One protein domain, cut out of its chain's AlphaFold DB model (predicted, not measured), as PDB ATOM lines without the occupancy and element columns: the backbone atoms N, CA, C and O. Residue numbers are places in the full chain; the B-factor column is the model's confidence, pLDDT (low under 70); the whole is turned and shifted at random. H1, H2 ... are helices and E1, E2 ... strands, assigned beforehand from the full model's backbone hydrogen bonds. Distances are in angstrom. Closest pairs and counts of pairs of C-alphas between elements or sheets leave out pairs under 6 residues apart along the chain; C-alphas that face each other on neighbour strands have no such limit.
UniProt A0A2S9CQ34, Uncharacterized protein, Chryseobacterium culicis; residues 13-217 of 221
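What this domain is: This is residues 13 to 217 of the 221 residues of an uncharacterized protein of Chryseobacterium culicis (UniProt A0A2S9CQ34). A twisted sheet of seven strands curls round the long helix H2, with H1 beside H2 on the same face and H4 and H5 packed on the opposite face. Beyond H5, away from the sheet, H6, H7 and H8 form a small head. The printed part has 205 residues with eight named helices and seven named strands, in the order H1 H2 E1 E2 E3 H3 E4 E5 H4 H5 H6 E6 E7 H7 H8; the class is mixed, helices and strands. The sheet's order is E4 E5 E3 E2 E1 E6 E7, antiparallel. The whole is compact, with a radius of gyration of the C-alphas of 17.7 A and spans of 55 by 38 by 37 A.

How they stand to each other: The sheet runs from edge strand E4, residues 110 to 114, through E5, 117 to 125, E3, 91 to 96, E2, 80 to 87, E1, 67 to 75, and E6, 169 to 174, to edge strand E7, 177 to 181. Within hydrogen-bond range, in this order across it, are N 112 and O 119 at 2.8 A, N 94 and O 122 at 2.9 A, N 85 and O 93 at 2.9 A, N 71 and O 84 at 2.8 A, N 70 and O 171 at 2.8 A, and N 172 and O 179 at 2.9 A. E1, E2 and E3 make a meander, each strand the antiparallel neighbour of the one before. H2, residues 36 to 56, is on the sheet; its closest C-alpha pair with E3 is Gly 53 and Ile 95, 5.9 A. H1, residues 14 to 23, forms a helical hairpin with H2, touching its residues 43 to 51 alone, closest C-alphas Asn 18 and Thr 47, 6.3 A, at a shallow tilt of 7 degrees, opposite ways. On the opposite face, H5, residues 134 to 144, has a height over the sheet of 9.7 A, and H4, residues 126 to 132, 9.1 A. H3, residues 99 to 105, is on the sheet; E3, H3 and E4 are a split strand-helix-strand unit, two strands running the same way with E5 between them, its crossover right-handed. H7, residues 188 to 192, touches H5, closest C-alphas Asn 135 and Tyr 188, 4.9 A. H8, residues 203 to 215, touches H6, residues 148 to 155, with its residues 209 to 213 alone, closest C-alphas Cys 154 and Cys 212, 5.7 A. Every O i to N i+4 pair is within hydrogen-bond range in H1 to H7; in H8, 7 of 9 are.

Where its parts are: H1 begins at C-alpha 14 (5.097, -27.424, -23.178). From first to last C-alpha H2 measures 30.0 A, E5 26.5 A and E1 25.4 A. H8 measures 18.8 A and ends at C-alpha 215 (16.687, 2.752, -15.309).

The domain as a whole: The two C-alphas farthest apart, of Gly 115 and Glu 204, are 55.8 A apart. The printed part has no cut. The links H1 to H2 and H6 to E6 are long. Mean pLDDT of the printed part is 78.0; 49 residues are under 70, among them 157 to 168 and 182 to 205.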
ATOM      1  N   SER A  13       0.583 -25.822 -24.090       91.88
ATOM      2  CA  SER A  13       1.314 -26.867 -23.380       91.88
ATOM      3  C   SER A  13       2.808 -26.791 -23.701       91.88
ATOM      4  O   SER A  13       3.206 -26.228 -24.727       91.88
ATOM      5  N   LEU A  14       3.668 -27.364 -22.847       91.44
ATOM      6  CA  LEU A  14       5.097 -27.424 -23.178       91.44
ATOM      7  C   LEU A  14       5.311 -28.248 -24.449       91.44
ATOM      8  O   LEU A  14       6.170 -27.906 -25.252       91.44
ATOM      9  N   LYS A  15       4.522 -29.307 -24.654       91.81
ATOM     10  CA  LYS A  15       4.608 -30.134 -25.860       91.81
ATOM     11  C   LYS A  15       4.341 -29.332 -27.132       91.81
ATOM     12  O   LYS A  15       5.116 -29.456 -28.077       91.81
ATOM     13  N   GLU A  16       3.306 -28.489 -27.131       91.19
ATOM     14  CA  GLU A  16       2.978 -27.597 -28.253       91.19
ATOM     15  C   GLU A  16       4.139 -26.622 -28.538       91.19
ATOM     16  O   GLU A  16       4.585 -26.506 -29.679       91.19
ATOM     17  N   ILE A  17       4.693 -25.975 -27.502       89.12
ATOM     18  CA  ILE A  17       5.841 -25.058 -27.652       89.12
ATOM     19  C   ILE A  17       7.078 -25.793 -28.169       89.12
ATOM     20  O   ILE A  17       7.783 -25.305 -29.046       89.12
ATOM     21  N   ASN A  18       7.346 -26.980 -27.642       88.75
ATOM     22  CA  ASN A  18       8.524 -27.757 -27.994       88.75
ATOM     23  C   ASN A  18       8.482 -28.231 -29.457       88.75
ATOM     24  O   ASN A  18       9.500 -28.206 -30.141       88.75
ATOM     25  N   GLN A  19       7.300 -28.600 -29.961       87.19
ATOM     26  CA  GLN A  19       7.096 -28.889 -31.385       87.19
ATOM     27  C   GLN A  19       7.290 -27.643 -32.257       87.19
ATOM     28  O   GLN A  19       7.910 -27.729 -33.314       87.19
ATOM     29  N   ASN A  20       6.808 -26.483 -31.805       86.50
ATOM     30  CA  ASN A  20       7.010 -25.212 -32.501       86.50
ATOM     31  C   ASN A  20       8.514 -24.880 -32.634       86.50
ATOM     32  O   ASN A  20       8.991 -24.666 -33.747       86.50
ATOM     33  N   LEU A  21       9.272 -24.968 -31.532       83.88
ATOM     34  CA  LEU A  21      10.727 -24.757 -31.510       83.88
ATOM     35  C   LEU A  21      11.485 -25.664 -32.489       83.88
ATOM     36  O   LEU A  21      12.463 -25.242 -33.105       83.88
ATOM     37  N   LEU A  22      11.054 -26.923 -32.610       80.25
ATOM     38  CA  LEU A  22      11.639 -27.880 -33.543       80.25
ATOM     39  C   LEU A  22      11.350 -27.512 -34.997       80.25
ATOM     40  O   LEU A  22      12.278 -27.439 -35.802       80.25
ATOM     41  N   ASN A  23      10.083 -27.254 -35.320       82.56
ATOM     42  CA  ASN A  23       9.652 -26.965 -36.687       82.56
ATOM     43  C   ASN A  23      10.262 -25.663 -37.223       82.56
ATOM     44  O   ASN A  23      10.590 -25.582 -38.405       82.56
ATOM     45  N   ASN A  24      10.455 -24.674 -36.349       78.94
ATOM     46  CA  ASN A  24      11.045 -23.382 -36.701       78.94
ATOM     47  C   ASN A  24      12.574 -23.340 -36.561       78.94
ATOM     48  O   ASN A  24      13.182 -22.310 -36.823       78.94
ATOM     49  N   ASN A  25      13.218 -24.464 -36.216       72.25
ATOM     50  CA  ASN A  25      14.673 -24.565 -36.060       72.25
ATOM     51  C   ASN A  25      15.275 -23.585 -35.035       72.25
ATOM     52  O   ASN A  25      16.441 -23.205 -35.145       72.25
ATOM     53  N   ASP A  26      14.518 -23.225 -33.999       76.19
ATOM     54  CA  ASP A  26      14.950 -22.238 -33.005       76.19
ATOM     55  C   ASP A  26      15.957 -22.799 -31.987       76.19
ATOM     56  O   ASP A  26      16.706 -22.039 -31.359       76.19
ATOM     57  N   VAL A  27      16.020 -24.130 -31.858       71.19
ATOM     58  CA  VAL A  27      16.896 -24.842 -30.919       71.19
ATOM     59  C   VAL A  27      18.369 -24.584 -31.247       71.19
ATOM     60  O   VAL A  27      18.866 -24.984 -32.299       71.19
ATOM     61  N   SER A  28      19.074 -23.927 -30.323       62.31
ATOM     62  CA  SER A  28      20.469 -23.525 -30.505       62.31
ATOM     63  C   SER A  28      21.442 -24.581 -30.031       62.31
ATOM     64  O   SER A  28      21.492 -24.909 -28.847       62.31
ATOM     65  N   PHE A  29      22.274 -25.041 -30.950       65.94
ATOM     66  CA  PHE A  29      23.470 -25.806 -30.657       65.94
ATOM     67  C   PHE A  29      24.455 -25.574 -31.825       65.94
ATOM     68  O   PHE A  29      24.034 -25.285 -32.943       65.94
ATOM     69  N   ASN A  30      25.761 -25.598 -31.573       63.31
ATOM     70  CA  ASN A  30      26.827 -25.468 -32.555       63.31
ATOM     71  C   ASN A  30      26.755 -26.642 -33.530       63.31
ATOM     72  O   ASN A  30      27.284 -27.725 -33.288       63.31
ATOM     73  N   SER A  31      26.075 -26.390 -34.639       67.81
ATOM     74  CA  SER A  31      25.906 -27.323 -35.739       67.81
ATOM     75  C   SER A  31      27.089 -27.332 -36.701       67.81
ATOM     76  O   SER A  31      27.126 -28.170 -37.593       67.81
ATOM     77  N   SER A  32      28.045 -26.404 -36.551       67.00
ATOM     78  CA  SER A  32      29.104 -26.144 -37.542       67.00
ATOM     79  C   SER A  32      30.025 -27.341 -37.777       67.00
ATOM     80  O   SER A  32      30.635 -27.445 -38.834       67.00
ATOM     81  N   TYR A  33      30.111 -28.244 -36.799       71.31
ATOM     82  CA  TYR A  33      30.939 -29.451 -36.849       71.31
ATOM     83  C   TYR A  33      30.118 -30.741 -36.938       71.31
ATOM     84  O   TYR A  33      30.687 -31.827 -36.887       71.31
ATOM     85  N   LEU A  34      28.793 -30.631 -37.032       75.00
ATOM     86  CA  LEU A  34      27.878 -31.764 -37.003       75.00
ATOM     87  C   LEU A  34      27.284 -31.982 -38.392       75.00
ATOM     88  O   LEU A  34      26.844 -31.043 -39.061       75.00
ATOM     89  N   SER A  35      27.221 -33.240 -38.814       81.44
ATOM     90  CA  SER A  35      26.469 -33.630 -40.003       81.44
ATOM     91  C   SER A  35      24.973 -33.315 -39.833       81.44
ATOM     92  O   SER A  35      24.477 -33.169 -38.712       81.44
ATOM     93  N   PRO A  36      24.194 -33.233 -40.926       80.56
ATOM     94  CA  PRO A  36      22.747 -33.024 -40.843       80.56
ATOM     95  C   PRO A  36      22.023 -34.039 -39.939       80.56
ATOM     96  O   PRO A  36      21.130 -33.659 -39.187       80.56
ATOM     97  N   GLN A  37      22.449 -35.305 -39.960       80.06
ATOM     98  CA  GLN A  37      21.881 -36.373 -39.129       80.06
ATOM     99  C   GLN A  37      22.211 -36.184 -37.642       80.06
ATOM    100  O   GLN A  37      21.340 -36.340 -36.787       80.06
ATOM    101  N   GLU A  38      23.447 -35.798 -37.319       77.19
ATOM    102  CA  GLU A  38      23.846 -35.485 -35.940       77.19
ATOM    103  C   GLU A  38      23.128 -34.238 -35.419       77.19
ATOM    104  O   GLU A  38      22.694 -34.202 -34.267       77.19
ATOM    105  N   ASN A  39      22.935 -33.240 -36.286       74.00
ATOM    106  CA  ASN A  39      22.164 -32.047 -35.971       74.00
ATOM    107  C   ASN A  39      20.714 -32.382 -35.610       74.00
ATOM    108  O   ASN A  39      20.200 -31.934 -34.584       74.00
ATOM    109  N   GLU A  40      20.048 -33.189 -36.429       77.19
ATOM    110  CA  GLU A  40      18.686 -33.646 -36.152       77.19
ATOM    111  C   GLU A  40      18.616 -34.482 -34.862       77.19
ATOM    112  O   GLU A  40      17.750 -34.253 -34.011       77.19
ATOM    113  N   GLY A  41      19.577 -35.388 -34.662       76.44
ATOM    114  CA  GLY A  41      19.703 -36.177 -33.436       76.44
ATOM    115  C   GLY A  41      19.827 -35.307 -32.181       76.44
ATOM    116  O   GLY A  41      19.129 -35.548 -31.193       76.44
ATOM    117  N   MET A  42      20.648 -34.254 -32.233       76.56
ATOM    118  CA  MET A  42      20.841 -33.323 -31.118       76.56
ATOM    119  C   MET A  42      19.581 -32.497 -30.823       76.56
ATOM    120  O   MET A  42      19.175 -32.387 -29.663       76.56
ATOM    121  N   LYS A  43      18.903 -31.976 -31.858       76.88
ATOM    122  CA  LYS A  43      17.615 -31.264 -31.708       76.88
ATOM    123  C   LYS A  43      16.567 -32.132 -31.021       76.88
ATOM    124  O   LYS A  43      15.877 -31.679 -30.101       76.88
ATOM    125  N   ASN A  44      16.475 -33.388 -31.447       76.44
ATOM    126  CA  ASN A  44      15.541 -34.354 -30.887       76.44
ATOM    127  C   ASN A  44      15.890 -34.699 -29.433       76.44
ATOM    128  O   ASN A  44      14.992 -34.765 -28.593       76.44
ATOM    129  N   ALA A  45      17.176 -34.858 -29.105       77.25
ATOM    130  CA  ALA A  45      17.624 -35.106 -27.736       77.25
ATOM    131  C   ALA A  45      17.288 -33.935 -26.795       77.25
ATOM    132  O   ALA A  45      16.680 -34.158 -25.749       77.25
ATOM    133  N   LEU A  46      17.589 -32.694 -27.196       76.50
ATOM    134  CA  LEU A  46      17.264 -31.474 -26.440       76.50
ATOM    135  C   LEU A  46      15.770 -31.377 -26.126       76.50
ATOM    136  O   LEU A  46      15.351 -31.238 -24.976       76.50
ATOM    137  N   THR A  47      14.958 -31.536 -27.165       75.56
ATOM    138  CA  THR A  47      13.494 -31.547 -27.097       75.56
ATOM    139  C   THR A  47      12.985 -32.607 -26.129       75.56
ATOM    140  O   THR A  47      12.059 -32.365 -25.351       75.56
ATOM    141  N   LYS A  48      13.592 -33.791 -26.166       83.00
ATOM    142  CA  LYS A  48      13.210 -34.920 -25.328       83.00
ATOM    143  C   LYS A  48      13.608 -34.722 -23.871       83.00
ATOM    144  O   LYS A  48      12.814 -35.055 -22.994       83.00
ATOM    145  N   PHE A  49      14.775 -34.135 -23.607       86.44
ATOM    146  CA  PHE A  49      15.192 -33.788 -22.251       86.44
ATOM    147  C   PHE A  49      14.252 -32.774 -21.609       86.44
ATOM    148  O   PHE A  49      13.907 -32.969 -20.449       86.44
ATOM    149  N   ARG A  50      13.744 -31.781 -22.354       88.75
ATOM    150  CA  ARG A  50      12.718 -30.856 -21.836       88.75
ATOM    151  C   ARG A  50      11.476 -31.608 -21.346       88.75
ATOM    152  O   ARG A  50      11.081 -31.438 -20.197       88.75
ATOM    153  N   LEU A  51      10.882 -32.458 -22.192       91.81
ATOM    154  CA  LEU A  51       9.631 -33.164 -21.865       91.81
ATOM    155  C   LEU A  51       9.816 -34.178 -20.735       91.81
ATOM    156  O   LEU A  51       9.107 -34.114 -19.735       91.81
ATOM    157  N   LEU A  52      10.803 -35.068 -20.855       91.25
ATOM    158  CA  LEU A  52      11.076 -36.061 -19.812       91.25
ATOM    159  C   LEU A  52      11.518 -35.391 -18.505       91.25
ATOM    160  O   LEU A  52      11.215 -35.867 -17.409       91.25
ATOM    161  N   GLY A  53      12.235 -34.273 -18.618       91.75
ATOM    162  CA  GLY A  53      12.677 -33.481 -17.489       91.75
ATOM    163  C   GLY A  53      11.503 -32.948 -16.681       91.75
ATOM    164  O   GLY A  53      11.415 -33.214 -15.481       91.75
ATOM    165  N   ILE A  54      10.541 -32.296 -17.333       92.88
ATOM    166  CA  ILE A  54       9.378 -31.758 -16.619       92.88
ATOM    167  C   ILE A  54       8.467 -32.847 -16.052       92.88
ATOM    168  O   ILE A  54       8.000 -32.710 -14.919       92.88
ATOM    169  N   GLU A  55       8.288 -33.963 -16.763       93.50
ATOM    170  CA  GLU A  55       7.544 -35.116 -16.248       93.50
ATOM    171  C   GLU A  55       8.186 -35.634 -14.961       93.50
ATOM    172  O   GLU A  55       7.501 -35.896 -13.971       93.50
ATOM    173  N   SER A  56       9.518 -35.706 -14.927       92.25
ATOM    174  CA  SER A  56      10.246 -36.144 -13.736       92.25
ATOM    175  C   SER A  56      10.163 -35.158 -12.559       92.25
ATOM    176  O   SER A  56      10.253 -35.608 -11.413       92.25
ATOM    177  N   CYS A  57       9.919 -33.869 -12.840       93.69
ATOM    178  CA  CYS A  57       9.549 -32.820 -11.882       93.69
ATOM    179  C   CYS A  57       8.056 -32.871 -11.479       93.69
ATOM    180  O   CYS A  57       7.574 -31.956 -10.813       93.69
ATOM    181  N   ASN A  58       7.306 -33.915 -11.857       92.94
ATOM    182  CA  ASN A  58       5.863 -34.052 -11.625       92.94
ATOM    183  C   ASN A  58       5.037 -32.912 -12.257       92.94
ATOM    184  O   ASN A  58       4.041 -32.456 -11.689       92.94
ATOM    185  N   ILE A  59       5.465 -32.424 -13.422       90.31
ATOM    186  CA  ILE A  59       4.775 -31.395 -14.204       90.31
ATOM    187  C   ILE A  59       4.261 -32.053 -15.486       90.31
ATOM    188  O   ILE A  59       5.019 -32.686 -16.212       90.31
ATOM    189  N   ASN A  60       2.963 -31.915 -15.763       91.38
ATOM    190  CA  ASN A  60       2.352 -32.527 -16.942       91.38
ATOM    191  C   ASN A  60       2.685 -31.710 -18.213       91.38
ATOM    192  O   ASN A  60       2.226 -30.567 -18.307       91.38
ATOM    193  N   PRO A  61       3.396 -32.275 -19.211       91.06
ATOM    194  CA  PRO A  61       3.742 -31.581 -20.455       91.06
ATOM    195  C   PRO A  61       2.541 -31.197 -21.318       91.06
ATOM    196  O   PRO A  61       2.668 -30.285 -22.135       91.06
ATOM    197  N   GLU A  62       1.400 -31.868 -21.142       92.88
ATOM    198  CA  GLU A  62       0.141 -31.620 -21.858       92.88
ATOM    199  C   GLU A  62      -0.728 -30.559 -21.170       92.88
ATOM    200  O   GLU A  62      -1.655 -30.013 -21.774       92.88
ATOM    201  N   LYS A  63      -0.450 -30.241 -19.895       92.12
ATOM    202  CA  LYS A  63      -1.175 -29.177 -19.194       92.12
ATOM    203  C   LYS A  63      -0.890 -27.849 -19.894       92.12
ATOM    204  O   LYS A  63       0.245 -27.549 -20.246       92.12
ATOM    205  N   LYS A  64      -1.938 -27.044 -20.082       91.31
ATOM    206  CA  LYS A  64      -1.830 -25.724 -20.706       91.31
ATOM    207  C   LYS A  64      -1.544 -24.651 -19.659       91.31
ATOM    208  O   LYS A  64      -2.292 -24.522 -18.685       91.31
ATOM    209  N   TYR A  65      -0.505 -23.861 -19.900       90.12
ATOM    210  CA  TYR A  65      -0.038 -22.788 -19.025       90.12
ATOM    211  C   TYR A  65      -0.205 -21.437 -19.714       90.12
ATOM    212  O   TYR A  65      -0.183 -21.345 -20.941       90.12
ATOM    213  N   SER A  66      -0.408 -20.384 -18.923       89.56
ATOM    214  CA  SER A  66      -0.506 -19.011 -19.439       89.56
ATOM    215  C   SER A  66       0.861 -18.410 -19.753       89.56
ATOM    216  O   SER A  66       0.968 -17.567 -20.645       89.56
ATOM    217  N   ARG A  67       1.892 -18.855 -19.022       91.06
ATOM    218  CA  ARG A  67       3.284 -18.439 -19.171       91.06
ATOM    219  C   ARG A  67       4.210 -19.639 -19.102       91.06
ATOM    220  O   ARG A  67       4.086 -20.463 -18.195       91.06
ATOM    221  N   ILE A  68       5.130 -19.716 -20.054       92.81
ATOM    222  CA  ILE A  68       6.186 -20.726 -20.098       92.81
ATOM    223  C   ILE A  68       7.465 -19.998 -20.484       92.81
ATOM    224  O   ILE A  68       7.536 -19.396 -21.553       92.81
ATOM    225  N   TYR A  69       8.458 -20.057 -19.608       92.44
ATOM    226  CA  TYR A  69       9.825 -19.646 -19.894       92.44
ATOM    227  C   TYR A  69      10.694 -20.892 -20.014       92.44
ATOM    228  O   TYR A  69      10.582 -21.800 -19.190       92.44
ATOM    229  N   ILE A  70      11.538 -20.929 -21.037       90.44
ATOM    230  CA  ILE A  70      12.515 -21.985 -21.279       90.44
ATOM    231  C   ILE A  70      13.863 -21.302 -21.467       90.44
ATOM    232  O   ILE A  70      14.031 -20.507 -22.386       90.44
ATOM    233  N   GLU A  71      14.822 -21.643 -20.625       88.19
ATOM    234  CA  GLU A  71      16.235 -21.362 -20.833       88.19
ATOM    235  C   GLU A  71      16.920 -22.693 -21.107       88.19
ATOM    236  O   GLU A  71      16.840 -23.604 -20.285       88.19
ATOM    237  N   ASP A  72      17.563 -22.836 -22.262       81.19
ATOM    238  CA  ASP A  72      18.333 -24.034 -22.570       81.19
ATOM    239  C   ASP A  72      19.583 -23.759 -23.393       81.19
ATOM    240  O   ASP A  72      19.659 -22.829 -24.200       81.19
ATOM    241  N   GLY A  73      20.587 -24.603 -23.177       73.25
ATOM    242  CA  GLY A  73      21.780 -24.640 -24.003       73.25
ATOM    243  C   GLY A  73      22.688 -25.808 -23.652       73.25
ATOM    244  O   GLY A  73      22.746 -26.263 -22.507       73.25
ATOM    245  N   PHE A  74      23.406 -26.297 -24.661       65.12
ATOM    246  CA  PHE A  74      24.638 -27.032 -24.419       65.12
ATOM    247  C   PHE A  74      25.736 -26.013 -24.150       65.12
ATOM    248  O   PHE A  74      26.058 -25.185 -25.002       65.12
ATOM    249  N   HIS A  75      26.307 -26.083 -22.958       63.88
ATOM    250  CA  HIS A  75      27.502 -25.345 -22.611       63.88
ATOM    251  C   HIS A  75      28.657 -25.912 -23.447       63.88
ATOM    252  O   HIS A  75      29.207 -26.962 -23.124       63.88
ATOM    253  N   TYR A  76      28.956 -25.265 -24.580       48.62
ATOM    254  CA  TYR A  76      29.912 -25.756 -25.583       48.62
ATOM    255  C   TYR A  76      31.292 -26.044 -25.022       48.62
ATOM    256  O   TYR A  76      31.907 -27.039 -25.390       48.62
ATOM    257  N   GLU A  77      31.748 -25.171 -24.134       52.50
ATOM    258  CA  GLU A  77      33.063 -25.267 -23.512       52.50
ATOM    259  C   GLU A  77      33.143 -26.449 -22.540       52.50
ATOM    260  O   GLU A  77      34.198 -27.061 -22.402       52.50
ATOM    261  N   ASP A  78      32.013 -26.830 -21.937       56.31
ATOM    262  CA  ASP A  78      31.978 -27.822 -20.864       56.31
ATOM    263  C   ASP A  78      31.281 -29.144 -21.242       56.31
ATOM    264  O   ASP A  78      31.221 -30.083 -20.443       56.31
ATOM    265  N   GLY A  79      30.723 -29.234 -22.454       64.00
ATOM    266  CA  GLY A  79      30.131 -30.450 -23.014       64.00
ATOM    267  C   GLY A  79      28.850 -30.940 -22.327       64.00
ATOM    268  O   GLY A  79      28.478 -32.100 -22.510       64.00
ATOM    269  N   PHE A  80      28.159 -30.100 -21.548       74.31
ATOM    270  CA  PHE A  80      26.933 -30.485 -20.841       74.31
ATOM    271  C   PHE A  80      25.710 -29.640 -21.218       74.31
ATOM    272  O   PHE A  80      25.802 -28.456 -21.519       74.31
ATOM    273  N   TYR A  81      24.539 -30.269 -21.174       79.94
ATOM    274  CA  TYR A  81      23.225 -29.639 -21.239       79.94
ATOM    275  C   TYR A  81      22.795 -29.106 -19.871       79.94
ATOM    276  O   TYR A  81      22.838 -29.833 -18.871       79.94
ATOM    277  N   ASP A  82      22.304 -27.871 -19.878       85.31
ATOM    278  CA  ASP A  82      21.580 -27.244 -18.782       85.31
ATOM    279  C   ASP A  82      20.287 -26.614 -19.310       85.31
ATOM    280  O   ASP A  82      20.278 -25.921 -20.329       85.31
ATOM    281  N   GLY A  83      19.190 -26.860 -18.599       88.62
ATOM    282  CA  GLY A  83      17.868 -26.345 -18.912       88.62
ATOM    283  C   GLY A  83      17.127 -25.892 -17.659       88.62
ATOM    284  O   GLY A  83      17.172 -26.558 -16.623       88.62
ATOM    285  N   ILE A  84      16.426 -24.768 -17.754       92.00
ATOM    286  CA  ILE A  84      15.530 -24.248 -16.720       92.00
ATOM    287  C   ILE A  84      14.195 -23.946 -17.380       92.00
ATOM    288  O   ILE A  84      14.130 -23.249 -18.390       92.00
ATOM    289  N   ILE A  85      13.118 -24.465 -16.799       94.12
ATOM    290  CA  ILE A  85      11.768 -24.247 -17.309       94.12
ATOM    291  C   ILE A  85      10.893 -23.714 -16.182       94.12
ATOM    292  O   ILE A  85      10.818 -24.325 -15.115       94.12
ATOM    293  N   ILE A  86      10.239 -22.577 -16.421       94.38
ATOM    294  CA  ILE A  86       9.398 -21.885 -15.438       94.38
ATOM    295  C   ILE A  86       7.976 -21.780 -15.978       94.38
ATOM    296  O   ILE A  86       7.752 -21.297 -17.089       94.38
ATOM    297  N   PHE A  87       7.008 -22.201 -15.168       92.81
ATOM    298  CA  PHE A  87       5.591 -22.242 -15.524       92.81
ATOM    299  C   PHE A  87       4.771 -21.296 -14.657       92.81
ATOM    300  O   PHE A  87       4.838 -21.364 -13.428       92.81
ATOM    301  N   ASP A  88       3.967 -20.441 -15.296       90.00
ATOM    302  CA  ASP A  88       3.030 -19.508 -14.647       90.00
ATOM    303  C   ASP A  88       3.645 -18.685 -13.498       90.00
ATOM    304  O   ASP A  88       2.934 -18.256 -12.588       90.00
ATOM    305  N   ASN A  89       4.959 -18.441 -13.563       87.06
ATOM    306  CA  ASN A  89       5.762 -17.754 -12.549       87.06
ATOM    307  C   ASN A  89       5.733 -18.448 -11.173       87.06
ATOM    308  O   ASN A  89       5.789 -17.770 -10.149       87.06
ATOM    309  N   LYS A  90       5.586 -19.779 -11.139       88.69
ATOM    310  CA  LYS A  90       5.420 -20.556  -9.901       88.69
ATOM    311  C   LYS A  90       6.331 -21.771  -9.836       88.69
ATOM    312  O   LYS A  90       7.181 -21.855  -8.957       88.69
ATOM    313  N   ASP A  91       6.122 -22.722 -10.742       89.12
ATOM    314  CA  ASP A  91       6.866 -23.977 -10.750       89.12
ATOM    315  C   ASP A  91       8.132 -23.807 -11.592       89.12
ATOM    316  O   ASP A  91       8.047 -23.405 -12.754       89.12
ATOM    317  N   VAL A  92       9.286 -24.158 -11.022       94.38
ATOM    318  CA  VAL A  92      10.574 -24.197 -11.722       94.38
ATOM    319  C   VAL A  92      11.049 -25.646 -11.801       94.38
ATOM    320  O   VAL A  92      11.026 -26.372 -10.805       94.38
ATOM    321  N   CYS A  93      11.482 -26.077 -12.981       94.81
ATOM    322  CA  CYS A  93      12.133 -27.366 -13.182       94.81
ATOM    323  C   CYS A  93      13.503 -27.148 -13.819       94.81
ATOM    324  O   CYS A  93      13.612 -26.605 -14.917       94.81
ATOM    325  N   GLU A  94      14.538 -27.580 -13.109       93.06
ATOM    326  CA  GLU A  94      15.910 -27.616 -13.607       93.06
ATOM    327  C   GLU A  94      16.187 -28.990 -14.200       93.06
ATOM    328  O   GLU A  94      15.763 -30.008 -13.649       93.06
ATOM    329  N   ILE A  95      16.912 -29.013 -15.312       92.00
ATOM    330  CA  ILE A  95      17.308 -30.215 -16.036       92.00
ATOM    331  C   ILE A  95      18.793 -30.064 -16.345       92.00
ATOM    332  O   ILE A  95      19.207 -29.069 -16.928       92.00
ATOM    333  N   THR A  96      19.613 -31.030 -15.949       88.75
ATOM    334  CA  THR A  96      21.058 -30.953 -16.167       88.75
ATOM    335  C   THR A  96      21.657 -32.320 -16.457       88.75
ATOM    336  O   THR A  96      21.228 -33.341 -15.914       88.75
ATOM    337  N   ILE A  97      22.681 -32.341 -17.306       85.38
ATOM    338  CA  ILE A  97      23.637 -33.456 -17.399       85.38
ATOM    339  C   ILE A  97      25.018 -33.046 -16.864       85.38
ATOM    340  O   ILE A  97      25.970 -33.815 -16.973       85.38
ATOM    341  N   SER A  98      25.137 -31.839 -16.294       77.94
ATOM    342  CA  SER A  98      26.395 -31.278 -15.814       77.94
ATOM    343  C   SER A  98      26.886 -32.016 -14.568       77.94
ATOM    344  O   SER A  98      26.238 -31.956 -13.517       77.94
ATOM    345  N   PRO A  99      28.065 -32.658 -14.611       70.19
ATOM    346  CA  PRO A  99      28.651 -33.260 -13.420       70.19
ATOM    347  C   PRO A  99      29.026 -32.208 -12.364       70.19
ATOM    348  O   PRO A  99      29.088 -32.532 -11.181       70.19
ATOM    349  N   TYR A 100      29.244 -30.948 -12.755       69.62
ATOM    350  CA  TYR A 100      29.628 -29.871 -11.840       69.62
ATOM    351  C   TYR A 100      28.480 -29.440 -10.928       69.62
ATOM    352  O   TYR A 100      28.665 -29.379  -9.714       69.62
ATOM    353  N   LYS A 101      27.275 -29.227 -11.477       70.50
ATOM    354  CA  LYS A 101      26.088 -28.922 -10.655       70.50
ATOM    355  C   LYS A 101      25.781 -30.044  -9.664       70.50
ATOM    356  O   LYS A 101      25.432 -29.781  -8.518       70.50
ATOM    357  N   LEU A 102      26.009 -31.291 -10.075       71.25
ATOM    358  CA  LEU A 102      25.841 -32.459  -9.211       71.25
ATOM    359  C   LEU A 102      26.907 -32.551  -8.115       71.25
ATOM    360  O   LEU A 102      26.618 -33.028  -7.025       71.25
ATOM    361  N   ARG A 103      28.138 -32.084  -8.355       71.00
ATOM    362  CA  ARG A 103      29.155 -32.016  -7.291       71.00
ATOM    363  C   ARG A 103      28.769 -31.030  -6.194       71.00
ATOM    364  O   ARG A 103      29.074 -31.288  -5.036       71.00
ATOM    365  N   ILE A 104      28.110 -29.932  -6.558       70.88
ATOM    366  CA  ILE A 104      27.689 -28.890  -5.616       70.88
ATOM    367  C   ILE A 104      26.470 -29.347  -4.803       70.88
ATOM    368  O   ILE A 104      26.423 -29.117  -3.599       70.88
ATOM    369  N   ASP A 105      25.497 -30.002  -5.442       74.31
ATOM    370  CA  ASP A 105      24.231 -30.364  -4.795       74.31
ATOM    371  C   ASP A 105      23.591 -31.608  -5.441       74.31
ATOM    372  O   ASP A 105      22.527 -31.544  -6.045       74.31
ATOM    373  N   SER A 106      24.245 -32.769  -5.353       72.62
ATOM    374  CA  SER A 106      23.729 -34.010  -5.968       72.62
ATOM    375  C   SER A 106      22.463 -34.546  -5.305       72.62
ATOM    376  O   SER A 106      21.629 -35.142  -5.984       72.62
ATOM    377  N   LEU A 107      22.315 -34.368  -3.989       78.38
ATOM    378  CA  LEU A 107      21.255 -35.015  -3.203       78.38
ATOM    379  C   LEU A 107      19.865 -34.442  -3.474       78.38
ATOM    380  O   LEU A 107      18.865 -35.128  -3.278       78.38
ATOM    381  N   SER A 108      19.791 -33.195  -3.924       84.62
ATOM    382  CA  SER A 108      18.518 -32.551  -4.239       84.62
ATOM    383  C   SER A 108      18.022 -32.822  -5.661       84.62
ATOM    384  O   SER A 108      16.909 -32.418  -6.006       84.62
ATOM    385  N   TYR A 109      18.827 -33.499  -6.482       89.44
ATOM    386  CA  TYR A 109      18.471 -33.860  -7.844       89.44
ATOM    387  C   TYR A 109      17.977 -35.301  -7.931       89.44
ATOM    388  O   TYR A 109      18.591 -36.249  -7.437       89.44
ATOM    389  N   LYS A 110      16.890 -35.488  -8.671       90.75
ATOM    390  CA  LYS A 110      16.409 -36.798  -9.087       90.75
ATOM    391  C   LYS A 110      17.181 -37.245 -10.321       90.75
ATOM    392  O   LYS A 110      17.146 -36.589 -11.358       90.75
ATOM    393  N   LYS A 111      17.839 -38.398 -10.232       91.00
ATOM    394  CA  LYS A 111      18.466 -39.060 -11.382       91.00
ATOM    395  C   LYS A 111      17.398 -39.708 -12.263       91.00
ATOM    396  O   LYS A 111      16.597 -40.509 -11.782       91.00
ATOM    397  N   VAL A 112      17.426 -39.416 -13.557       89.88
ATOM    398  CA  VAL A 112      16.514 -39.970 -14.561       89.88
ATOM    399  C   VAL A 112      17.331 -40.696 -15.622       89.88
ATOM    400  O   VAL A 112      18.254 -40.136 -16.212       89.88
ATOM    401  N   LYS A 113      17.004 -41.969 -15.857       86.69
ATOM    402  CA  LYS A 113      17.634 -42.791 -16.895       86.69
ATOM    403  C   LYS A 113      16.664 -42.963 -18.058       86.69
ATOM    404  O   LYS A 113      15.534 -43.397 -17.850       86.69
ATOM    405  N   TYR A 114      17.121 -42.671 -19.270       80.38
ATOM    406  CA  TYR A 114      16.356 -42.869 -20.495       80.38
ATOM    407  C   TYR A 114      17.242 -43.490 -21.583       80.38
ATOM    408  O   TYR A 114      18.089 -42.823 -22.177       80.38
ATOM    409  N   GLY A 115      17.066 -44.791 -21.831       80.75
ATOM    410  CA  GLY A 115      17.980 -45.559 -22.680       80.75
ATOM    411  C   GLY A 115      19.413 -45.502 -22.139       80.75
ATOM    412  O   GLY A 115      19.653 -45.840 -20.976       80.75
ATOM    413  N   ASN A 116      20.341 -45.029 -22.974       75.19
ATOM    414  CA  ASN A 116      21.751 -44.830 -22.617       75.19
ATOM    415  C   ASN A 116      22.040 -43.449 -22.005       75.19
ATOM    416  O   ASN A 116      23.167 -43.190 -21.594       75.19
ATOM    417  N   PHE A 117      21.040 -42.569 -21.922       75.50
ATOM    418  CA  PHE A 117      21.201 -41.228 -21.376       75.50
ATOM    419  C   PHE A 117      20.824 -41.187 -19.899       75.50
ATOM    420  O   PHE A 117      19.856 -41.812 -19.455       75.50
ATOM    421  N   ILE A 118      21.591 -40.412 -19.138       84.06
ATOM    422  CA  ILE A 118      21.301 -40.075 -17.750       84.06
ATOM    423  C   ILE A 118      21.272 -38.559 -17.666       84.06
ATOM    424  O   ILE A 118      22.222 -37.893 -18.070       84.06
ATOM    425  N   PHE A 119      20.192 -38.034 -17.114       88.38
ATOM    426  CA  PHE A 119      20.070 -36.628 -16.772       88.38
ATOM    427  C   PHE A 119      19.464 -36.506 -15.382       88.38
ATOM    428  O   PHE A 119      19.009 -37.484 -14.783       88.38
ATOM    429  N   TYR A 120      19.507 -35.301 -14.846       91.50
ATOM    430  CA  TYR A 120      19.131 -35.016 -13.478       91.50
ATOM    431  C   TYR A 120      18.149 -33.867 -13.467       91.50
ATOM    432  O   TYR A 120      18.310 -32.908 -14.223       91.50
ATOM    433  N   THR A 121      17.144 -33.959 -12.607       93.75
ATOM    434  CA  THR A 121      16.132 -32.916 -12.483       93.75
ATOM    435  C   THR A 121      15.890 -32.491 -11.058       93.75
ATOM    436  O   THR A 121      16.041 -33.273 -10.119       93.75
ATOM    437  N   LYS A 122      15.490 -31.234 -10.896       93.00
ATOM    438  CA  LYS A 122      15.147 -30.667  -9.598       93.00
ATOM    439  C   LYS A 122      13.941 -29.755  -9.754       93.00
ATOM    440  O   LYS A 122      13.979 -28.790 -10.514       93.00
ATOM    441  N   LYS A 123      12.870 -30.066  -9.022       93.56
ATOM    442  CA  LYS A 123      11.719 -29.172  -8.892       93.56
ATOM    443  C   LYS A 123      12.017 -28.145  -7.799       93.56
ATOM    444  O   LYS A 123      12.460 -28.528  -6.718       93.56
ATOM    445  N   LYS A 124      11.744 -26.870  -8.065       91.81
ATOM    446  CA  LYS A 124      11.868 -25.766  -7.105       91.81
ATOM    447  C   LYS A 124      10.631 -24.869  -7.158       91.81
ATOM    448  O   LYS A 124       9.921 -24.839  -8.169       91.81
ATOM    449  N   SER A 125      10.387 -24.137  -6.075       91.31
ATOM    450  CA  SER A 125       9.505 -22.970  -6.110       91.31
ATOM    451  C   SER A 125      10.222 -21.782  -6.756       91.31
ATOM    452  O   SER A 125      11.455 -21.757  -6.854       91.31
ATOM    453  N   ILE A 126       9.457 -20.781  -7.187       91.75
ATOM    454  CA  ILE A 126      10.031 -19.546  -7.724       91.75
ATOM    455  C   ILE A 126      10.808 -18.768  -6.650       91.75
ATOM    456  O   ILE A 126      11.808 -18.125  -6.965       91.75
ATOM    457  N   GLU A 127      10.407 -18.870  -5.382       91.81
ATOM    458  CA  GLU A 127      11.078 -18.230  -4.249       91.81
ATOM    459  C   GLU A 127      12.454 -18.857  -3.985       91.81
ATOM    460  O   GLU A 127      13.449 -18.139  -3.849       91.81
ATOM    461  N   ASP A 128      12.536 -20.192  -3.985       90.38
ATOM    462  CA  ASP A 128      13.807 -20.908  -3.829       90.38
ATOM    463  C   ASP A 128      14.741 -20.637  -5.008       90.38
ATOM    464  O   ASP A 128      15.955 -20.509  -4.831       90.38
ATOM    465  N   PHE A 129      14.179 -20.540  -6.212       90.25
ATOM    466  CA  PHE A 129      14.929 -20.207  -7.413       90.25
ATOM    467  C   PHE A 129      15.477 -18.775  -7.353       90.25
ATOM    468  O   PHE A 129      16.672 -18.574  -7.554       90.25
ATOM    469  N   LYS A 130      14.658 -17.793  -6.961       90.00
ATOM    470  CA  LYS A 130      15.096 -16.405  -6.747       90.00
ATOM    471  C   LYS A 130      16.260 -16.319  -5.760       90.00
ATOM    472  O   LYS A 130      17.217 -15.597  -6.010       90.00
ATOM    473  N   LYS A 131      16.193 -17.063  -4.653       88.00
ATOM    474  CA  LYS A 131      17.212 -17.018  -3.597       88.00
ATOM    475  C   LYS A 131      18.528 -17.685  -4.000       88.00
ATOM    476  O   LYS A 131      19.594 -17.168  -3.682       88.00
ATOM    477  N   ASN A 132      18.455 -18.844  -4.658       85.88
ATOM    478  CA  ASN A 132      19.624 -19.704  -4.875       85.88
ATOM    479  C   ASN A 132      20.215 -19.598  -6.290       85.88
ATOM    480  O   ASN A 132      21.330 -20.059  -6.519       85.88
ATOM    481  N   ASN A 133      19.485 -19.002  -7.235       84.19
ATOM    482  CA  ASN A 133      19.839 -18.911  -8.651       84.19
ATOM    483  C   ASN A 133      19.631 -17.477  -9.160       84.19
ATOM    484  O   ASN A 133      18.899 -17.230 -10.115       84.19
ATOM    485  N   LEU A 134      20.260 -16.508  -8.483       83.31
ATOM    486  CA  LEU A 134      20.071 -15.073  -8.742       83.31
ATOM    487  C   LEU A 134      20.336 -14.678 -10.201       83.31
ATOM    488  O   LEU A 134      19.606 -13.860 -10.756       83.31
ATOM    489  N   ASN A 135      21.352 -15.267 -10.834       81.69
ATOM    490  CA  ASN A 135      21.712 -14.962 -12.219       81.69
ATOM    491  C   ASN A 135      20.639 -15.458 -13.198       81.69
ATOM    492  O   ASN A 135      20.218 -14.721 -14.086       81.69
ATOM    493  N   GLU A 136      20.186 -16.700 -13.031       85.88
ATOM    494  CA  GLU A 136      19.126 -17.297 -13.847       85.88
ATOM    495  C   GLU A 136      17.796 -16.563 -13.627       85.88
ATOM    496  O   GLU A 136      17.092 -16.229 -14.578       85.88
ATOM    497  N   TYR A 137      17.474 -16.241 -12.370       88.25
ATOM    498  CA  TYR A 137      16.275 -15.483 -12.032       88.25
ATOM    499  C   TYR A 137      16.295 -14.079 -12.640       88.25
ATOM    500  O   TYR A 137      15.271 -13.608 -13.133       88.25
ATOM    501  N   TYR A 138      17.455 -13.419 -12.658       83.81
ATOM    502  CA  TYR A 138      17.615 -12.127 -13.314       83.81
ATOM    503  C   TYR A 138      17.324 -12.193 -14.816       83.81
ATOM    504  O   TYR A 138      16.555 -11.379 -15.330       83.81
ATOM    505  N   ARG A 139      17.883 -13.188 -15.519       84.38
ATOM    506  CA  ARG A 139      17.602 -13.413 -16.948       84.38
ATOM    507  C   ARG A 139      16.121 -13.650 -17.200       84.38
ATOM    508  O   ARG A 139      15.540 -13.038 -18.094       84.38
ATOM    509  N   TYR A 140      15.502 -14.473 -16.362       88.00
ATOM    510  CA  TYR A 140      14.067 -14.690 -16.393       88.00
ATOM    511  C   TYR A 140      13.280 -13.374 -16.233       88.00
ATOM    512  O   TYR A 140      12.390 -13.111 -17.040       88.00
ATOM    513  N   GLN A 141      13.632 -12.510 -15.271       87.75
ATOM    514  CA  GLN A 141      12.972 -11.210 -15.073       87.75
ATOM    515  C   GLN A 141      13.097 -10.291 -16.293       87.75
ATOM    516  O   GLN A 141      12.096  -9.755 -16.768       87.75
ATOM    517  N   LEU A 142      14.301 -10.169 -16.854       83.94
ATOM    518  CA  LEU A 142      14.539  -9.391 -18.073       83.94
ATOM    519  C   LEU A 142      13.636  -9.831 -19.229       83.94
ATOM    520  O   LEU A 142      13.099  -8.998 -19.957       83.94
ATOM    521  N   VAL A 143      13.482 -11.144 -19.394       85.62
ATOM    522  CA  VAL A 143      12.676 -11.736 -20.460       85.62
ATOM    523  C   VAL A 143      11.186 -11.483 -20.238       85.62
ATOM    524  O   VAL A 143      10.512 -11.013 -21.154       85.62
ATOM    525  N   ILE A 144      10.656 -11.748 -19.039       86.56
ATOM    526  CA  ILE A 144       9.212 -11.591 -18.796       86.56
ATOM    527  C   ILE A 144       8.762 -10.127 -18.782       86.56
ATOM    528  O   ILE A 144       7.599  -9.854 -19.078       86.56
ATOM    529  N   GLU A 145       9.662  -9.199 -18.448       86.75
ATOM    530  CA  GLU A 145       9.414  -7.754 -18.489       86.75
ATOM    531  C   GLU A 145       9.725  -7.140 -19.865       86.75
ATOM    532  O   GLU A 145       9.534  -5.940 -20.050       86.75
ATOM    533  N   ASN A 146      10.173  -7.953 -20.832       83.88
ATOM    534  CA  ASN A 146      10.561  -7.534 -22.179       83.88
ATOM    535  C   ASN A 146      11.630  -6.420 -22.195       83.88
ATOM    536  O   ASN A 146      11.530  -5.485 -22.979       83.88
ATOM    537  N   LYS A 147      12.651  -6.530 -21.332       83.88
ATOM    538  CA  LYS A 147      13.729  -5.532 -21.143       83.88
ATOM    539  C   LYS A 147      15.063  -5.908 -21.799       83.88
ATOM    540  O   LYS A 147      16.112  -5.330 -21.511       83.88
ATOM    541  N   ILE A 148      15.057  -6.951 -22.627       79.81
ATOM    542  CA  ILE A 148      16.274  -7.539 -23.202       79.81
ATOM    543  C   ILE A 148      16.962  -6.573 -24.174       79.81
ATOM    544  O   ILE A 148      18.190  -6.525 -24.216       79.81
ATOM    545  N   ASP A 149      16.204  -5.793 -24.943       79.56
ATOM    546  CA  ASP A 149      16.788  -4.869 -25.917       79.56
ATOM    547  C   ASP A 149      17.305  -3.585 -25.258       79.56
ATOM    548  O   ASP A 149      18.341  -3.058 -25.661       79.56
ATOM    549  N   GLU A 150      16.657  -3.109 -24.198       82.12
ATOM    550  CA  GLU A 150      17.163  -2.029 -23.352       82.12
ATOM    551  C   GLU A 150      18.469  -2.435 -22.669       82.12
ATOM    552  O   GLU A 150      19.427  -1.665 -22.652       82.12
ATOM    553  N   LEU A 151      18.547  -3.674 -22.179       79.31
ATOM    554  CA  LEU A 151      19.779  -4.221 -21.627       79.31
ATOM    555  C   LEU A 151      20.908  -4.261 -22.664       79.31
ATOM    556  O   LEU A 151      22.028  -3.873 -22.342       79.31
ATOM    557  N   LYS A 152      20.633  -4.683 -23.907       76.62
ATOM    558  CA  LYS A 152      21.635  -4.643 -24.989       76.62
ATOM    559  C   LYS A 152      22.141  -3.223 -25.225       76.62
ATOM    560  O   LYS A 152      23.350  -3.030 -25.274       76.62
ATOM    561  N   LYS A 153      21.246  -2.230 -25.265       79.44
ATOM    562  CA  LYS A 153      21.633  -0.813 -25.377       79.44
ATOM    563  C   LYS A 153      22.525  -0.372 -24.215       79.44
ATOM    564  O   LYS A 153      23.490   0.349 -24.439       79.44
ATOM    565  N   CYS A 154      22.243  -0.824 -22.989       77.81
ATOM    566  CA  CYS A 154      23.104  -0.534 -21.841       77.81
ATOM    567  C   CYS A 154      24.491  -1.183 -21.965       77.81
ATOM    568  O   CYS A 154      25.480  -0.581 -21.560       77.81
ATOM    569  N   LEU A 155      24.590  -2.388 -22.532       73.81
ATOM    570  CA  LEU A 155      25.877  -3.056 -22.766       73.81
ATOM    571  C   LEU A 155      26.687  -2.414 -23.902       73.81
ATOM    572  O   LEU A 155      27.908  -2.519 -23.911       73.81
ATOM    573  N   GLU A 156      26.025  -1.738 -24.839       72.62
ATOM    574  CA  GLU A 156      26.638  -1.048 -25.983       72.62
ATOM    575  C   GLU A 156      27.148   0.368 -25.652       72.62
ATOM    576  O   GLU A 156      27.601   1.081 -26.543       72.62
ATOM    577  N   VAL A 157      27.116   0.786 -24.379       66.75
ATOM    578  CA  VAL A 157      27.596   2.112 -23.930       66.75
ATOM    579  C   VAL A 157      29.090   2.338 -24.233       66.75
ATOM    580  O   VAL A 157      29.538   3.485 -24.264       66.75
ATOM    581  N   ASP A 158      29.855   1.276 -24.494       61.59
ATOM    582  CA  ASP A 158      31.253   1.340 -24.915       61.59
ATOM    583  C   ASP A 158      31.552   0.239 -25.949       61.59
ATOM    584  O   ASP A 158      31.421  -0.951 -25.655       61.59
ATOM    585  N   GLU A 159      31.971   0.635 -27.156       60.47
ATOM    586  CA  GLU A 159      32.301  -0.272 -28.269       60.47
ATOM    587  C   GLU A 159      33.410  -1.281 -27.925       60.47
ATOM    588  O   GLU A 159      33.487  -2.345 -28.542       60.47
ATOM    589  N   LEU A 160      34.257  -0.965 -26.937       54.16
ATOM    590  CA  LEU A 160      35.366  -1.812 -26.490       54.16
ATOM    591  C   LEU A 160      34.974  -2.772 -25.359       54.16
ATOM    592  O   LEU A 160      35.796  -3.591 -24.943       54.16
ATOM    593  N   THR A 161      33.738  -2.698 -24.855       56.81
ATOM    594  CA  THR A 161      33.257  -3.631 -23.833       56.81
ATOM    595  C   THR A 161      33.016  -5.003 -24.466       56.81
ATOM    596  O   THR A 161      32.196  -5.120 -25.381       56.81
ATOM    597  N   PRO A 162      33.691  -6.070 -23.990       49.22
ATOM    598  CA  PRO A 162      33.435  -7.424 -24.452       49.22
ATOM    599  C   PRO A 162      31.960  -7.768 -24.270       49.22
ATOM    600  O   PRO A 162      31.416  -7.714 -23.165       49.22
ATOM    601  N   LYS A 163      31.307  -8.126 -25.374       54.97
ATOM    602  CA  LYS A 163      29.920  -8.586 -25.346       54.97
ATOM    603  C   LYS A 163      29.868  -9.910 -24.573       54.97
ATOM    604  O   LYS A 163      30.759 -10.742 -24.762       54.97
ATOM    605  N   PRO A 164      28.857 -10.130 -23.716       48.19
ATOM    606  CA  PRO A 164      28.740 -11.376 -22.968       48.19
ATOM    607  C   PRO A 164      28.772 -12.582 -23.912       48.19
ATOM    608  O   PRO A 164      28.054 -12.616 -24.913       48.19
ATOM    609  N   ILE A 165      29.622 -13.563 -23.599       42.97
ATOM    610  CA  ILE A 165      29.784 -14.775 -24.407       42.97
ATOM    611  C   ILE A 165      28.557 -15.677 -24.214       42.97
ATOM    612  O   ILE A 165      28.085 -15.926 -23.102       42.97
ATOM    613  N   VAL A 166      28.017 -16.126 -25.340       49.28
ATOM    614  CA  VAL A 166      26.677 -16.687 -25.513       49.28
ATOM    615  C   VAL A 166      26.713 -18.218 -25.516       49.28
ATOM    616  O   VAL A 166      27.334 -18.805 -26.395       49.28
ATOM    617  N   PHE A 167      25.980 -18.867 -24.599       50.28
ATOM    618  CA  PHE A 167      25.860 -20.339 -24.580       50.28
ATOM    619  C   PHE A 167      24.442 -20.886 -24.332       50.28
ATOM    620  O   PHE A 167      24.219 -22.077 -24.535       50.28
ATOM    621  N   THR A 168      23.474 -20.051 -23.936       60.91
ATOM    622  CA  THR A 168      22.077 -20.458 -23.679       60.91
ATOM    623  C   THR A 168      21.092 -19.521 -24.385       60.91
ATOM    624  O   THR A 168      21.324 -18.311 -24.457       60.91
ATOM    625  N   LYS A 169      20.005 -20.068 -24.945       74.88
ATOM    626  CA  LYS A 169      18.893 -19.297 -25.533       74.88
ATOM    627  C   LYS A 169      17.699 -19.283 -24.587       74.88
ATOM    628  O   LYS A 169      17.471 -20.244 -23.854       74.88
ATOM    629  N   ASN A 170      16.928 -18.201 -24.661       82.19
ATOM    630  CA  ASN A 170      15.751 -18.002 -23.832       82.19
ATOM    631  C   ASN A 170      14.507 -17.894 -24.715       82.19
ATOM    632  O   ASN A 170      14.475 -17.142 -25.690       82.19
ATOM    633  N   TYR A 171      13.460 -18.611 -24.345       85.25
ATOM    634  CA  TYR A 171      12.177 -18.588 -25.027       85.25
ATOM    635  C   TYR A 171      11.105 -18.274 -24.004       85.25
ATOM    636  O   TYR A 171      11.078 -18.856 -22.918       85.25
ATOM    637  N   TYR A 172      10.210 -17.362 -24.351       87.31
ATOM    638  CA  TYR A 172       9.119 -16.986 -23.476       87.31
ATOM    639  C   TYR A 172       7.814 -16.945 -24.236       87.31
ATOM    640  O   TYR A 172       7.682 -16.302 -25.276       87.31
ATOM    641  N   MET A 173       6.839 -17.647 -23.680       87.75
ATOM    642  CA  MET A 173       5.468 -17.602 -24.129       87.75
ATOM    643  C   MET A 173       4.623 -16.877 -23.087       87.75
ATOM    644  O   MET A 173       4.628 -17.240 -21.909       87.75
ATOM    645  N   LEU A 174       3.846 -15.904 -23.563       85.69
ATOM    646  CA  LEU A 174       2.772 -15.243 -22.835       85.69
ATOM    647  C   LEU A 174       1.504 -15.309 -23.690       85.69
ATOM    648  O   LEU A 174       1.379 -14.648 -24.723       85.69
ATOM    649  N   GLY A 175       0.538 -16.123 -23.279       77.12
ATOM    650  CA  GLY A 175      -0.657 -16.318 -24.091       77.12
ATOM    651  C   GLY A 175      -0.360 -17.043 -25.408       77.12
ATOM    652  O   GLY A 175       0.120 -18.172 -25.406       77.12
ATOM    653  N   LYS A 176      -0.673 -16.390 -26.536       69.56
ATOM    654  CA  LYS A 176      -0.307 -16.856 -27.889       69.56
ATOM    655  C   LYS A 176       1.013 -16.261 -28.388       69.56
ATOM    656  O   LYS A 176       1.504 -16.683 -29.429       69.56
ATOM    657  N   GLN A 177       1.544 -15.248 -27.702       78.62
ATOM    658  CA  GLN A 177       2.786 -14.606 -28.107       78.62
ATOM    659  C   GLN A 177       3.951 -15.493 -27.699       78.62
ATOM    660  O   GLN A 177       4.035 -15.929 -26.550       78.62
ATOM    661  N   PHE A 178       4.823 -15.753 -28.662       80.88
ATOM    662  CA  PHE A 178       6.054 -16.490 -28.475       80.88
ATOM    663  C   PHE A 178       7.206 -15.578 -28.874       80.88
ATOM    664  O   PHE A 178       7.286 -15.143 -30.022       80.88
ATOM    665  N   ASN A 179       8.080 -15.301 -27.916       82.12
ATOM    666  CA  ASN A 179       9.269 -14.498 -28.119       82.12
ATOM    667  C   ASN A 179      10.487 -15.399 -27.937       82.12
ATOM    668  O   ASN A 179      10.684 -15.998 -26.874       82.12
ATOM    669  N   SER A 180      11.312 -15.480 -28.977       78.31
ATOM    670  CA  SER A 180      12.670 -15.988 -28.846       78.31
ATOM    671  C   SER A 180      13.569 -14.806 -28.546       78.31
ATOM    672  O   SER A 180      13.729 -13.896 -29.360       78.31
ATOM    673  N   TYR A 181      14.151 -14.819 -27.357       71.75
ATOM    674  CA  TYR A 181      15.221 -13.904 -27.041       71.75
ATOM    675  C   TYR A 181      16.519 -14.609 -27.404       71.75
ATOM    676  O   TYR A 181      16.780 -15.753 -27.012       71.75
ATOM    677  N   GLY A 182      17.337 -13.909 -28.191       61.16
ATOM    678  CA  GLY A 182      18.718 -14.304 -28.411       61.16
ATOM    679  C   GLY A 182      19.438 -14.524 -27.081       61.16
ATOM    680  O   GLY A 182      18.931 -14.248 -25.993       61.16
ATOM    681  N   ALA A 183      20.642 -15.053 -27.159       60.84
ATOM    682  CA  ALA A 183      21.349 -15.441 -25.962       60.84
ATOM    683  C   ALA A 183      21.692 -14.257 -25.051       60.84
ATOM    684  O   ALA A 183      22.235 -13.243 -25.489       60.84
ATOM    685  N   VAL A 184      21.387 -14.425 -23.766       60.00
ATOM    686  CA  VAL A 184      21.700 -13.463 -22.711       60.00
ATOM    687  C   VAL A 184      22.390 -14.238 -21.605       60.00
ATOM    688  O   VAL A 184      21.732 -14.977 -20.884       60.00
ATOM    689  N   LYS A 185      23.712 -14.096 -21.471       61.69
ATOM    690  CA  LYS A 185      24.462 -14.617 -20.323       61.69
ATOM    691  C   LYS A 185      25.024 -13.442 -19.554       61.69
ATOM    692  O   LYS A 185      26.104 -12.943 -19.838       61.69
ATOM    693  N   ILE A 186      24.230 -12.961 -18.618       62.78
ATOM    694  CA  ILE A 186      24.616 -11.859 -17.758       62.78
ATOM    695  C   ILE A 186      24.437 -12.342 -16.335       62.78
ATOM    696  O   ILE A 186      23.341 -12.776 -15.962       62.78
ATOM    697  N   ASN A 187      25.516 -12.298 -15.557       66.31
ATOM    698  CA  ASN A 187      25.399 -12.539 -14.134       66.31
ATOM    699  C   ASN A 187      24.830 -11.283 -13.487       66.31
ATOM    700  O   ASN A 187      25.243 -10.161 -13.776       66.31
ATOM    701  N   TYR A 188      23.885 -11.484 -12.583       68.81
ATOM    702  CA  TYR A 188      23.338 -10.410 -11.778       68.81
ATOM    703  C   TYR A 188      24.444  -9.672 -11.018       68.81
ATOM    704  O   TYR A 188      24.434  -8.448 -10.978       68.81
ATOM    705  N   ASN A 189      25.426 -10.401 -10.480       67.38
ATOM    706  CA  ASN A 189      26.559  -9.793  -9.777       67.38
ATOM    707  C   ASN A 189      27.420  -8.929 -10.709       67.38
ATOM    708  O   ASN A 189      27.797  -7.830 -10.319       67.38
ATOM    709  N   ASP A 190      27.639  -9.362 -11.955       65.06
ATOM    710  CA  ASP A 190      28.355  -8.560 -12.954       65.06
ATOM    711  C   ASP A 190      27.605  -7.248 -13.227       65.06
ATOM    712  O   ASP A 190      28.214  -6.200 -13.374       65.06
ATOM    713  N   ILE A 191      26.272  -7.254 -13.239       65.94
ATOM    714  CA  ILE A 191      25.478  -6.027 -13.406       65.94
ATOM    715  C   ILE A 191      25.491  -5.162 -12.147       65.94
ATOM    716  O   ILE A 191      25.717  -3.956 -12.228       65.94
ATOM    717  N   LYS A 192      25.248  -5.769 -10.983       65.19
ATOM    718  CA  LYS A 192      25.138  -5.084  -9.692       65.19
ATOM    719  C   LYS A 192      26.436  -4.386  -9.301       65.19
ATOM    720  O   LYS A 192      26.396  -3.255  -8.824       65.19
ATOM    721  N   ASP A 193      27.564  -5.056  -9.502       61.94
ATOM    722  CA  ASP A 193      28.871  -4.555  -9.087       61.94
ATOM    723  C   ASP A 193      29.538  -3.689 -10.171       61.94
ATOM    724  O   ASP A 193      30.654  -3.210  -9.968       61.94
ATOM    725  N   GLY A 194      28.854  -3.456 -11.302       53.97
ATOM    726  CA  GLY A 194      29.375  -2.697 -12.436       53.97
ATOM    727  C   GLY A 194      30.571  -3.408 -13.056       53.97
ATOM    728  O   GLY A 194      31.699  -2.968 -12.872       53.97
ATOM    729  N   VAL A 195      30.285  -4.537 -13.703       58.62
ATOM    730  CA  VAL A 195      31.178  -5.581 -14.218       58.62
ATOM    731  C   VAL A 195      32.613  -5.453 -13.717       58.62
ATOM    732  O   VAL A 195      33.501  -4.956 -14.416       58.62
ATOM    733  N   LYS A 196      32.841  -5.891 -12.474       43.72
ATOM    734  CA  LYS A 196      34.200  -6.056 -11.957       43.72
ATOM    735  C   LYS A 196      34.961  -6.986 -12.899       43.72
ATOM    736  O   LYS A 196      34.450  -8.028 -13.287       43.72
ATOM    737  N   ASP A 197      36.165  -6.570 -13.269       47.00
ATOM    738  CA  ASP A 197      37.111  -7.326 -14.094       47.00
ATOM    739  C   ASP A 197      36.857  -7.358 -15.615       47.00
ATOM    740  O   ASP A 197      37.582  -8.061 -16.318       47.00
ATOM    741  N   ILE A 198      35.955  -6.534 -16.177       51.16
ATOM    742  CA  ILE A 198      36.105  -6.147 -17.596       51.16
ATOM    743  C   ILE A 198      37.217  -5.083 -17.675       51.16
ATOM    744  O   ILE A 198      37.010  -3.966 -17.196       51.16
ATOM    745  N   PRO A 199      38.380  -5.360 -18.303       45.44
ATOM    746  CA  PRO A 199      39.563  -4.488 -18.238       45.44
ATOM    747  C   PRO A 199      39.404  -3.095 -18.878       45.44
ATOM    748  O   PRO A 199      40.336  -2.295 -18.829       45.44
ATOM    749  N   TYR A 200      38.260  -2.802 -19.505       48.91
ATOM    750  CA  TYR A 200      38.098  -1.687 -20.444       48.91
ATOM    751  C   TYR A 200      37.013  -0.670 -20.068       48.91
ATOM    752  O   TYR A 200      36.880   0.343 -20.752       48.91
ATOM    753  N   PHE A 201      36.286  -0.855 -18.958       56.88
ATOM    754  CA  PHE A 201      35.329   0.157 -18.501       56.88
ATOM    755  C   PHE A 201      36.069   1.357 -17.891       56.88
ATOM    756  O   PHE A 201      36.492   1.340 -16.733       56.88
ATOM    757  N   LYS A 202      36.224   2.446 -18.653       59.69
ATOM    758  CA  LYS A 202      36.671   3.727 -18.079       59.69
ATOM    759  C   LYS A 202      35.689   4.151 -16.973       59.69
ATOM    760  O   LYS A 202      34.478   4.020 -17.146       59.69
ATOM    761  N   LYS A 203      36.181   4.715 -15.857       66.19
ATOM    762  CA  LYS A 203      35.346   5.173 -14.711       66.19
ATOM    763  C   LYS A 203      34.148   6.041 -15.130       66.19
ATOM    764  O   LYS A 203      33.079   5.963 -14.535       66.19
ATOM    765  N   GLU A 204      34.326   6.861 -16.161       66.12
ATOM    766  CA  GLU A 204      33.288   7.721 -16.740       66.12
ATOM    767  C   GLU A 204      32.151   6.949 -17.438       66.12
ATOM    768  O   GLU A 204      30.997   7.375 -17.383       66.12
ATOM    769  N   ASN A 205      32.449   5.787 -18.027       69.81
ATOM    770  CA  ASN A 205      31.467   4.902 -18.657       69.81
ATOM    771  C   ASN A 205      30.786   3.991 -17.629       69.81
ATOM    772  O   ASN A 205      29.614   3.668 -17.797       69.81
ATOM    773  N   GLN A 206      31.468   3.652 -16.528       72.88
ATOM    774  CA  GLN A 206      30.890   2.845 -15.447       72.88
ATOM    775  C   GLN A 206      29.660   3.527 -14.836       72.88
ATOM    776  O   GLN A 206      28.631   2.885 -14.653       72.88
ATOM    777  N   LYS A 207      29.723   4.842 -14.579       76.12
ATOM    778  CA  LYS A 207      28.565   5.593 -14.073       76.12
ATOM    779  C   LYS A 207      27.393   5.558 -15.062       76.12
ATOM    780  O   LYS A 207      26.284   5.231 -14.665       76.12
ATOM    781  N   LYS A 208      27.648   5.827 -16.348       75.88
ATOM    782  CA  LYS A 208      26.617   5.782 -17.403       75.88
ATOM    783  C   LYS A 208      25.979   4.398 -17.530       75.88
ATOM    784  O   LYS A 208      24.768   4.297 -17.696       75.88
ATOM    785  N   PHE A 209      26.787   3.345 -17.433       76.69
ATOM    786  CA  PHE A 209      26.315   1.967 -17.426       76.69
ATOM    787  C   PHE A 209      25.417   1.690 -16.217       76.69
ATOM    788  O   PHE A 209      24.288   1.244 -16.398       76.69
ATOM    789  N   MET A 210      25.870   2.025 -15.005       76.00
ATOM    790  CA  MET A 210      25.083   1.829 -13.783       76.00
ATOM    791  C   MET A 210      23.783   2.640 -13.787       76.00
ATOM    792  O   MET A 210      22.750   2.120 -13.374       76.00
ATOM    793  N   ASP A 211      23.802   3.868 -14.313       79.25
ATOM    794  CA  ASP A 211      22.599   4.690 -14.484       79.25
ATOM    795  C   ASP A 211      21.631   4.044 -15.500       79.25
ATOM    796  O   ASP A 211      20.427   3.962 -15.250       79.25
ATOM    797  N   CYS A 212      22.140   3.520 -16.625       79.62
ATOM    798  CA  CYS A 212      21.336   2.798 -17.621       79.62
ATOM    799  C   CYS A 212      20.686   1.541 -17.030       79.62
ATOM    800  O   CYS A 212      19.478   1.345 -17.164       79.62
ATOM    801  N   ILE A 213      21.470   0.725 -16.318       76.44
ATOM    802  CA  ILE A 213      20.998  -0.469 -15.613       76.44
ATOM    803  C   ILE A 213      19.964  -0.107 -14.542       76.44
ATOM    804  O   ILE A 213      18.935  -0.773 -14.446       76.44
ATOM    805  N   GLY A 214      20.196   0.951 -13.761       75.81
ATOM    806  CA  GLY A 214      19.244   1.439 -12.761       75.81
ATOM    807  C   GLY A 214      17.890   1.787 -13.380       75.81
ATOM    808  O   GLY A 214      16.847   1.405 -12.850       75.81
ATOM    809  N   ASN A 215      17.899   2.406 -14.564       80.31
ATOM    810  CA  ASN A 215      16.687   2.752 -15.309       80.31
ATOM    811  C   ASN A 215      15.932   1.541 -15.872       80.31
ATOM    812  O   ASN A 215      14.742   1.661 -16.175       80.31
ATOM    813  N   LEU A 216      16.567   0.365 -15.961       74.31
ATOM    814  CA  LEU A 216      15.845  -0.868 -16.273       74.31
ATOM    815  C   LEU A 216      14.840  -1.220 -15.167       74.31
ATOM    816  O   LEU A 216      13.933  -1.994 -15.444       74.31
ATOM    817  N   ASN A 217      14.925  -0.659 -13.948       70.19
ATOM    818  CA  ASN A 217      13.949  -0.854 -12.861       70.19
ATOM    819  C   ASN A 217      13.613  -2.334 -12.596       70.19
ATOM    820  O   ASN A 217      12.454  -2.699 -12.384       70.19
TER     821      ASN A 217